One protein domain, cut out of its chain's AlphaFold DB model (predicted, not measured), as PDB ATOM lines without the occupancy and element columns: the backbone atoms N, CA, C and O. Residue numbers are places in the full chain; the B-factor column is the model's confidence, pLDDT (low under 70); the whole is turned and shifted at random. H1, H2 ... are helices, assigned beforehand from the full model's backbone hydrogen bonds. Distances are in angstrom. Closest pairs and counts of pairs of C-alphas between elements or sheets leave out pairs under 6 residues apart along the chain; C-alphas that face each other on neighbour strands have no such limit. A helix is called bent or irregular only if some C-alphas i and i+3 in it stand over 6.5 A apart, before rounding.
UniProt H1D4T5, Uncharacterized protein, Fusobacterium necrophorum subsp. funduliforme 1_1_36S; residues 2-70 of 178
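What this domain is: This is residues 2 to 70 of the 178 residues of an uncharacterized protein of Fusobacterium necrophorum subsp. funduliforme 1_1_36S (UniProt H1D4T5). What shape does the model take? The longest helix, H2, makes one side of a wide open frame with an empty middle; H3 makes the opposite side, two links join these sides, and the short H1 lies near the Gln 64 end of H3. What is it built of? The printed part has 69 residues with three named helices, in the order H1, H2, H3, and no named strand; its class is all helix, though under half of the residues, 33 of 69, are in named elements. It is only just loose, close to extended, with a radius of gyration of the C-alphas of 16.1 A and spans of 41 by 33 by 22 A.

Where its parts are: Where is the longest helix? H2, residues 28 to 43, measures 20.9 A from first to last C-alpha and begins at C-alpha 28, (14.583, -48.772, 47.024). Where are the others? H3, residues 54 to 66, measures 18.5 A and ends at C-alpha 66, (43.969, -42.211, 40.511). H1 is residues 4 to 7, 5.7 A long.

How they stand to each other: What is near H2? H2 is apart from H1 and from H3. H2 is irregular, with C-alphas 30 and 33 7.6 A apart, and has a kink of 30 degrees near residue 35. How do H1 and H3 stand? They are close but not clearly touching; their closest C-alphas, those of Asn 7 and Gln 64, are 7.0 A apart. What do the backbones show? In H3 every O i to N i+4 pair is within hydrogen-bond range, in H2 10 of 12; H1 is too short for such a pair.

The domain as a whole: How large is it? The two C-alphas farthest apart, those of Asp 33 and Asp 70, are 41.7 A apart. How is it linked? The printed part has no cut; the link H1 to H2 is long, with 20 residues, and residues 15 to 51, of which 28 to 43 belong to H2, stand free. Where is confidence low? The pLDDT is under 70 at residues 2 to 9, 67 and 69 to 70.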
ATOM      1  N   LYS A   2      37.221 -27.080  47.234       45.44
ATOM      2  CA  LYS A   2      38.458 -27.411  46.497       45.44
ATOM      3  C   LYS A   2      39.645 -27.347  47.454       45.44
ATOM      4  O   LYS A   2      40.390 -26.375  47.451       45.44
ATOM      5  N   ASP A   3      39.746 -28.314  48.349       50.94
ATOM      6  CA  ASP A   3      40.898 -28.411  49.239       50.94
ATOM      7  C   ASP A   3      41.471 -29.819  49.104       50.94
ATOM      8  O   ASP A   3      40.744 -30.799  49.269       50.94
ATOM      9  N   ALA A   4      42.762 -29.925  48.794       50.59
ATOM     10  CA  ALA A   4      43.474 -31.196  48.651       50.59
ATOM     11  C   ALA A   4      43.439 -32.025  49.948       50.59
ATOM     12  O   ALA A   4      43.511 -33.254  49.937       50.59
ATOM     13  N   SER A   5      43.220 -31.362  51.089       50.28
ATOM     14  CA  SER A   5      42.961 -32.038  52.361       50.28
ATOM     15  C   SER A   5      41.617 -32.770  52.420       50.28
ATOM     16  O   SER A   5      41.465 -33.645  53.274       50.28
ATOM     17  N   GLY A   6      40.665 -32.413  51.553       51.91
ATOM     18  CA  GLY A   6      39.330 -32.997  51.455       51.91
ATOM     19  C   GLY A   6      39.310 -34.343  50.738       51.91
ATOM     20  O   GLY A   6      38.623 -35.241  51.209       51.91
ATOM     21  N   ASN A   7      40.125 -34.535  49.692       55.06
ATOM     22  CA  ASN A   7      40.164 -35.802  48.939       55.06
ATOM     23  C   ASN A   7      40.556 -37.012  49.799       55.06
ATOM     24  O   ASN A   7      40.130 -38.124  49.528       55.06
ATOM     25  N   ARG A   8      41.287 -36.785  50.895       61.91
ATOM     26  CA  ARG A   8      41.665 -37.814  51.881       61.91
ATOM     27  C   ARG A   8      40.487 -38.354  52.703       61.91
ATOM     28  O   ARG A   8      40.651 -39.317  53.442       61.91
ATOM     29  N   ARG A   9      39.345 -37.660  52.681       66.56
ATOM     30  CA  ARG A   9      38.164 -37.945  53.514       66.56
ATOM     31  C   ARG A   9      37.046 -38.637  52.741       66.56
ATOM     32  O   ARG A   9      36.017 -38.939  53.336       66.56
ATOM     33  N   PHE A  10      37.234 -38.858  51.445       71.38
ATOM     34  CA  PHE A  10      36.244 -39.490  50.588       71.38
ATOM     35  C   PHE A  10      36.846 -40.734  49.953       71.38
ATOM     36  O   PHE A  10      38.011 -40.731  49.556       71.38
ATOM     37  N   TRP A  11      36.048 -41.792  49.866       76.88
ATOM     38  CA  TRP A  11      36.379 -42.970  49.081       76.88
ATOM     39  C   TRP A  11      35.718 -42.809  47.717       76.88
ATOM     40  O   TRP A  11      34.487 -42.866  47.655       76.88
ATOM     41  N   PRO A  12      36.484 -42.523  46.648       77.75
ATOM     42  CA  PRO A  12      35.927 -42.575  45.309       77.75
ATOM     43  C   PRO A  12      35.440 -44.001  45.044       77.75
ATOM     44  O   PRO A  12      36.107 -44.975  45.390       77.75
ATOM     45  N   ILE A  13      34.232 -44.108  44.498       80.25
ATOM     46  CA  ILE A  13      33.645 -45.375  44.078       80.25
ATOM     47  C   ILE A  13      33.231 -45.192  42.629       80.25
ATOM     48  O   ILE A  13      32.363 -44.367  42.330       80.25
ATOM     49  N   ASP A  14      33.828 -45.985  41.748       81.19
ATOM     50  CA  ASP A  14      33.416 -46.038  40.357       81.19
ATOM     51  C   ASP A  14      32.027 -46.658  40.244       81.19
ATOM     52  O   ASP A  14      31.796 -47.853  40.445       81.19
ATOM     53  N   THR A  15      31.062 -45.810  39.920       81.75
ATOM     54  CA  THR A  15      29.706 -46.242  39.584       81.75
ATOM     55  C   THR A  15      29.621 -46.635  38.110       81.75
ATOM     56  O   THR A  15      30.399 -46.156  37.292       81.75
ATOM     57  N   PHE A  16      28.646 -47.475  37.753       82.44
ATOM     58  CA  PHE A  16      28.407 -47.931  36.372       82.44
ATOM     59  C   PHE A  16      29.511 -48.796  35.743       82.44
ATOM     60  O   PHE A  16      29.451 -49.069  34.548       82.44
ATOM     61  N   VAL A  17      30.449 -49.334  36.534       85.06
ATOM     62  CA  VAL A  17      31.322 -50.443  36.088       85.06
ATOM     63  C   VAL A  17      30.477 -51.629  35.599       85.06
ATOM     64  O   VAL A  17      30.834 -52.323  34.652       85.06
ATOM     65  N   GLN A  18      29.317 -51.835  36.230       87.44
ATOM     66  CA  GLN A  18      28.274 -52.744  35.772       87.44
ATOM     67  C   GLN A  18      26.980 -51.970  35.521       87.44
ATOM     68  O   GLN A  18      26.663 -51.023  36.245       87.44
ATOM     69  N   THR A  19      26.201 -52.407  34.530       89.88
ATOM     70  CA  THR A  19      24.897 -51.812  34.223       89.88
ATOM     71  C   THR A  19      23.927 -52.004  35.399       89.88
ATOM     72  O   THR A  19      23.656 -53.152  35.774       89.88
ATOM     73  N   PRO A  20      23.366 -50.923  35.976       89.38
ATOM     74  CA  PRO A  20      22.411 -51.029  37.074       89.38
ATOM     75  C   PRO A  20      21.147 -51.786  36.657       89.38
ATOM     76  O   PRO A  20      20.555 -51.500  35.619       89.38
ATOM     77  N   LYS A  21      20.714 -52.736  37.493       91.69
ATOM     78  CA  LYS A  21      19.475 -53.511  37.282       91.69
ATOM     79  C   LYS A  21      18.259 -52.938  38.012       91.69
ATOM     80  O   LYS A  21      17.142 -53.342  37.713       91.69
ATOM     81  N   LYS A  22      18.484 -52.051  38.984       89.75
ATOM     82  CA  LYS A  22      17.456 -51.458  39.848       89.75
ATOM     83  C   LYS A  22      17.624 -49.945  39.910       89.75
ATOM     84  O   LYS A  22      18.739 -49.437  39.778       89.75
ATOM     85  N   SER A  23      16.522 -49.241  40.127       89.50
ATOM     86  CA  SER A  23      16.468 -47.793  40.287       89.50
ATOM     87  C   SER A  23      16.234 -47.423  41.746       89.50
ATOM     88  O   SER A  23      15.244 -47.832  42.354       89.50
ATOM     89  N   ILE A  24      17.087 -46.553  42.292       90.44
ATOM     90  CA  ILE A  24      16.917 -46.028  43.656       90.44
ATOM     91  C   ILE A  24      15.583 -45.293  43.850       90.44
ATOM     92  O   ILE A  24      15.084 -45.208  44.965       90.44
ATOM     93  N   PHE A  25      14.983 -44.777  42.774       92.75
ATOM     94  CA  PHE A  25      13.734 -44.019  42.841       92.75
ATOM     95  C   PHE A  25      12.488 -44.909  42.788       92.75
ATOM     96  O   PHE A  25      11.429 -44.488  43.241       92.75
ATOM     97  N   GLN A  26      12.591 -46.114  42.219       94.06
ATOM     98  CA  GLN A  26      11.441 -47.003  41.993       94.06
ATOM     99  C   GLN A  26      11.461 -48.246  42.890       94.06
ATOM    100  O   GLN A  26      10.400 -48.722  43.305       94.06
ATOM    101  N   ASP A  27      12.655 -48.759  43.192       93.38
ATOM    102  CA  ASP A  27      12.832 -50.062  43.837       93.38
ATOM    103  C   ASP A  27      13.235 -49.938  45.309       93.38
ATOM    104  O   ASP A  27      12.789 -50.742  46.124       93.38
ATOM    105  N   LEU A  28      14.000 -48.900  45.680       93.69
ATOM    106  CA  LEU A  28      14.583 -48.772  47.024       93.69
ATOM    107  C   LEU A  28      13.537 -48.860  48.140       93.69
ATOM    108  O   LEU A  28      13.747 -49.579  49.109       93.69
ATOM    109  N   ALA A  29      12.397 -48.179  47.986       94.31
ATOM    110  CA  ALA A  29      11.341 -48.150  49.000       94.31
ATOM    111  C   ALA A  29      10.787 -49.545  49.348       94.31
ATOM    112  O   ALA A  29      10.321 -49.749  50.463       94.31
ATOM    113  N   LYS A  30      10.850 -50.503  48.413       94.44
ATOM    114  CA  LYS A  30      10.370 -51.882  48.606       94.44
ATOM    115  C   LYS A  30      11.422 -52.792  49.242       94.44
ATOM    116  O   LYS A  30      11.090 -53.896  49.654       94.44
ATOM    117  N   GLU A  31      12.679 -52.354  49.288       94.31
ATOM    118  CA  GLU A  31      13.827 -53.176  49.691       94.31
ATOM    119  C   GLU A  31      14.521 -52.665  50.957       94.31
ATOM    120  O   GLU A  31      15.448 -53.311  51.435       94.31
ATOM    121  N   VAL A  32      14.063 -51.543  51.529       94.38
ATOM    122  CA  VAL A  32      14.645 -50.950  52.746       94.38
ATOM    123  C   VAL A  32      14.765 -51.978  53.872       94.38
ATOM    124  O   VAL A  32      15.836 -52.100  54.459       94.38
ATOM    125  N   ASP A  33      13.704 -52.745  54.130       95.31
ATOM    126  CA  ASP A  33      13.685 -53.736  55.213       95.31
ATOM    127  C   ASP A  33      14.712 -54.851  54.989       95.31
ATOM    128  O   ASP A  33      15.405 -55.258  55.921       95.31
ATOM    129  N   GLN A  34      14.855 -55.308  53.742       94.69
ATOM    130  CA  GLN A  34      15.824 -56.340  53.376       94.69
ATOM    131  C   GLN A  34      17.262 -55.823  53.519       94.69
ATOM    132  O   GLN A  34      18.092 -56.482  54.141       94.69
ATOM    133  N   ILE A  35      17.547 -54.622  53.000       93.44
ATOM    134  CA  ILE A  35      18.866 -53.982  53.122       93.44
ATOM    135  C   ILE A  35      19.223 -53.784  54.602       93.44
ATOM    136  O   ILE A  35      20.358 -54.029  55.012       93.44
ATOM    137  N   TRP A  36      18.254 -53.364  55.420       94.50
ATOM    138  CA  TRP A  36      18.458 -53.184  56.854       94.50
ATOM    139  C   TRP A  36      18.729 -54.509  57.571       94.50
ATOM    140  O   TRP A  36      19.654 -54.587  58.380       94.50
ATOM    141  N   ALA A  37      17.980 -55.566  57.242       94.94
ATOM    142  CA  ALA A  37      18.209 -56.898  57.788       94.94
ATOM    143  C   ALA A  37      19.626 -57.407  57.469       94.94
ATOM    144  O   ALA A  37      20.327 -57.867  58.372       94.94
ATOM    145  N   GLU A  38      20.088 -57.249  56.225       93.38
ATOM    146  CA  GLU A  38      21.447 -57.620  55.806       93.38
ATOM    147  C   GLU A  38      22.530 -56.819  56.543       93.38
ATOM    148  O   GLU A  38      23.543 -57.382  56.972       93.38
ATOM    149  N   ALA A  39      22.311 -55.516  56.740       90.31
ATOM    150  CA  ALA A  39      23.224 -54.662  57.491       90.31
ATOM    151  C   ALA A  39      23.304 -55.077  58.971       90.31
ATOM    152  O   ALA A  39      24.401 -55.191  59.524       90.31
ATOM    153  N   CYS A  40      22.160 -55.358  59.607       91.31
ATOM    154  CA  CYS A  40      22.108 -55.838  60.987       91.31
ATOM    155  C   CYS A  40      22.807 -57.189  61.149       91.31
ATOM    156  O   CYS A  40      23.606 -57.340  62.073       91.31
ATOM    157  N   GLU A  41      22.556 -58.155  60.263       92.56
ATOM    158  CA  GLU A  41      23.252 -59.448  60.291       92.56
ATOM    159  C   GLU A  41      24.760 -59.281  60.091       92.56
ATOM    160  O   GLU A  41      25.548 -59.851  60.844       92.56
ATOM    161  N   SER A  42      25.179 -58.426  59.155       87.12
ATOM    162  CA  SER A  42      26.599 -58.141  58.927       87.12
ATOM    163  C   SER A  42      27.276 -57.560  60.169       87.12
ATOM    164  O   SER A  42      28.385 -57.966  60.498       87.12
ATOM    165  N   SER A  43      26.592 -56.671  60.901       86.75
ATOM    166  CA  SER A  43      27.128 -56.048  62.122       86.75
ATOM    167  C   SER A  43      27.318 -57.011  63.297       86.75
ATOM    168  O   SER A  43      28.101 -56.720  64.198       86.75
ATOM    169  N   LYS A  44      26.613 -58.152  63.303       91.06
ATOM    170  CA  LYS A  44      26.739 -59.184  64.346       91.06
ATOM    171  C   LYS A  44      27.963 -60.074  64.150       91.06
ATOM    172  O   LYS A  44      28.312 -60.823  65.058       91.06
ATOM    173  N   ARG A  45      28.585 -60.040  62.970       87.81
ATOM    174  CA  ARG A  45      29.767 -60.847  62.677       87.81
ATOM    175  C   ARG A  45      30.981 -60.270  63.399       87.81
ATOM    176  O   ARG A  45      31.206 -59.064  63.373       87.81
ATOM    177  N   GLU A  46      31.797 -61.137  63.987       80.00
ATOM    178  CA  GLU A  46      33.000 -60.718  64.721       80.00
ATOM    179  C   GLU A  46      34.089 -60.116  63.819       80.00
ATOM    180  O   GLU A  46      34.955 -59.386  64.295       80.00
ATOM    181  N   ASP A  47      34.046 -60.396  62.513       82.00
ATOM    182  CA  ASP A  47      34.974 -59.851  61.520       82.00
ATOM    183  C   ASP A  47      34.548 -58.480  60.971       82.00
ATOM    184  O   ASP A  47      35.283 -57.868  60.191       82.00
ATOM    185  N   PHE A  48      33.382 -57.971  61.379       79.44
ATOM    186  CA  PHE A  48      32.935 -56.644  60.989       79.44
ATOM    187  C   PHE A  48      33.685 -55.572  61.782       79.44
ATOM    188  O   PHE A  48      33.600 -55.489  63.008       79.44
ATOM    189  N   HIS A  49      34.396 -54.700  61.071       81.12
ATOM    190  CA  HIS A  49      35.158 -53.617  61.674       81.12
ATOM    191  C   HIS A  49      34.953 -52.306  60.910       81.12
ATOM    192  O   HIS A  49      34.864 -52.284  59.686       81.12
ATOM    193  N   LEU A  50      34.903 -51.187  61.641       81.56
ATOM    194  CA  LEU A  50      34.688 -49.849  61.066       81.56
ATOM    195  C   LEU A  50      35.943 -49.256  60.407       81.56
ATOM    196  O   LEU A  50      35.868 -48.226  59.740       81.56
ATOM    197  N   VAL A  51      37.100 -49.886  60.606       83.06
ATOM    198  CA  VAL A  51      38.361 -49.537  59.940       83.06
ATOM    199  C   VAL A  51      38.663 -50.594  58.893       83.06
ATOM    200  O   VAL A  51      38.599 -51.787  59.195       83.06
ATOM    201  N   LEU A  52      39.018 -50.134  57.695       83.25
ATOM    202  CA  LEU A  52      39.457 -50.977  56.587       83.25
ATOM    203  C   LEU A  52      40.619 -51.888  57.007       83.25
ATOM    204  O   LEU A  52      41.466 -51.504  57.817       83.25
ATOM    205  N   SER A  53      40.689 -53.083  56.413       87.94
ATOM    206  CA  SER A  53      41.901 -53.901  56.495       87.94
ATOM    207  C   SER A  53      43.076 -53.171  55.836       87.94
ATOM    208  O   SER A  53      42.885 -52.234  55.058       87.94
ATOM    209  N   LYS A  54      44.309 -53.613  56.102       87.31
ATOM    210  CA  LYS A  54      45.508 -53.001  55.500       87.31
ATOM    211  C   LYS A  54      45.471 -53.046  53.972       87.31
ATOM    212  O   LYS A  54      45.886 -52.098  53.312       87.31
ATOM    213  N   GLU A  55      44.973 -54.144  53.418       89.00
ATOM    214  CA  GLU A  55      44.835 -54.363  51.981       89.00
ATOM    215  C   GLU A  55      43.776 -53.426  51.397       89.00
ATOM    216  O   GLU A  55      44.040 -52.742  50.410       89.00
ATOM    217  N   ALA A  56      42.608 -53.334  52.040       87.31
ATOM    218  CA  ALA A  56      41.539 -52.441  51.611       87.31
ATOM    219  C   ALA A  56      41.955 -50.964  51.714       87.31
ATOM    220  O   ALA A  56      41.679 -50.189  50.805       87.31
ATOM    221  N   GLU A  57      42.678 -50.574  52.767       86.25
ATOM    222  CA  GLU A  57      43.218 -49.219  52.908       86.25
ATOM    223  C   GLU A  57      44.226 -48.894  51.796       86.25
ATOM    224  O   GLU A  57      44.209 -47.794  51.247       86.25
ATOM    225  N   MET A  58      45.091 -49.843  51.430       87.12
ATOM    226  CA  MET A  58      46.054 -49.668  50.340       87.12
ATOM    227  C   MET A  58      45.359 -49.464  48.990       87.12
ATOM    228  O   MET A  58      45.701 -48.525  48.272       87.12
ATOM    229  N   LEU A  59      44.376 -50.311  48.663       86.94
ATOM    230  CA  LEU A  59      43.585 -50.190  47.433       86.94
ATOM    231  C   LEU A  59      42.844 -48.857  47.386       86.94
ATOM    232  O   LEU A  59      42.889 -48.148  46.388       86.94
ATOM    233  N   ALA A  60      42.225 -48.481  48.499       84.81
ATOM    234  CA  ALA A  60      41.441 -47.267  48.565       84.81
ATOM    235  C   ALA A  60      42.323 -46.003  48.468       84.81
ATOM    236  O   ALA A  60      41.906 -45.010  47.876       84.81
ATOM    237  N   ARG A  61      43.571 -46.039  48.963       82.56
ATOM    238  CA  ARG A  61      44.568 -44.977  48.720       82.56
ATOM    239  C   ARG A  61      44.988 -44.894  47.255       82.56
ATOM    240  O   ARG A  61      45.133 -43.792  46.740       82.56
ATOM    241  N   LEU A  62      45.181 -46.035  46.595       82.88
ATOM    242  CA  LEU A  62      45.526 -46.076  45.175       82.88
ATOM    243  C   LEU A  62      44.399 -45.478  44.319       82.88
ATOM    244  O   LEU A  62      44.680 -44.688  43.422       82.88
ATOM    245  N   GLU A  63      43.143 -45.764  44.669       82.88
ATOM    246  CA  GLU A  63      41.965 -45.167  44.026       82.88
ATOM    247  C   GLU A  63      41.827 -43.664  44.332       82.88
ATOM    248  O   GLU A  63      41.504 -42.840  43.483       82.88
ATOM    249  N   GLN A  64      42.139 -43.233  45.555       80.31
ATOM    250  CA  GLN A  64      42.192 -41.800  45.866       80.31
ATOM    251  C   GLN A  64      43.256 -41.060  45.042       80.31
ATOM    252  O   GLN A  64      43.056 -39.897  44.683       80.31
ATOM    253  N   GLU A  65      44.392 -41.706  44.768       74.56
ATOM    254  CA  GLU A  65      45.458 -41.147  43.938       74.56
ATOM    255  C   GLU A  65      45.080 -41.110  42.450       74.56
ATOM    256  O   GLU A  65      45.365 -40.099  41.804       74.56
ATOM    257  N   SER A  66      44.420 -42.146  41.914       73.44
ATOM    258  CA  SER A  66      43.969 -42.211  40.511       73.44
ATOM    259  C   SER A  66      42.902 -41.157  40.190       73.44
ATOM    260  O   SER A  66      42.948 -40.538  39.129       73.44
ATOM    261  N   HIS A  67      41.978 -40.901  41.121       69.75
ATOM    262  CA  HIS A  67      40.897 -39.917  40.975       69.75
ATOM    263  C   HIS A  67      41.287 -38.494  41.385       69.75
ATOM    264  O   HIS A  67      40.444 -37.589  41.410       69.75
ATOM    265  N   ARG A  68      42.551 -38.257  41.743       70.38
ATOM    266  CA  ARG A  68      43.015 -36.910  42.056       70.38
ATOM    267  C   ARG A  68      43.067 -36.088  40.771       70.38
ATOM    268  O   ARG A  68      43.742 -36.471  39.823       70.38
ATOM    269  N   GLU A  69      42.374 -34.948  40.756       64.69
ATOM    270  CA  GLU A  69      42.427 -34.016  39.625       64.69
ATOM    271  C   GLU A  69      43.885 -33.657  39.310       64.69
ATOM    272  O   GLU A  69      44.628 -33.199  40.188       64.69
ATOM    273  N   ASP A  70      44.289 -33.871  38.058       63.62
ATOM    274  CA  ASP A  70      45.641 -33.550  37.627       63.62
ATOM    275  C   ASP A  70      45.790 -32.027  37.565       63.62
ATOM    276  O   ASP A  70      45.091 -31.321  36.833       63.62
TER     277      ASP A  70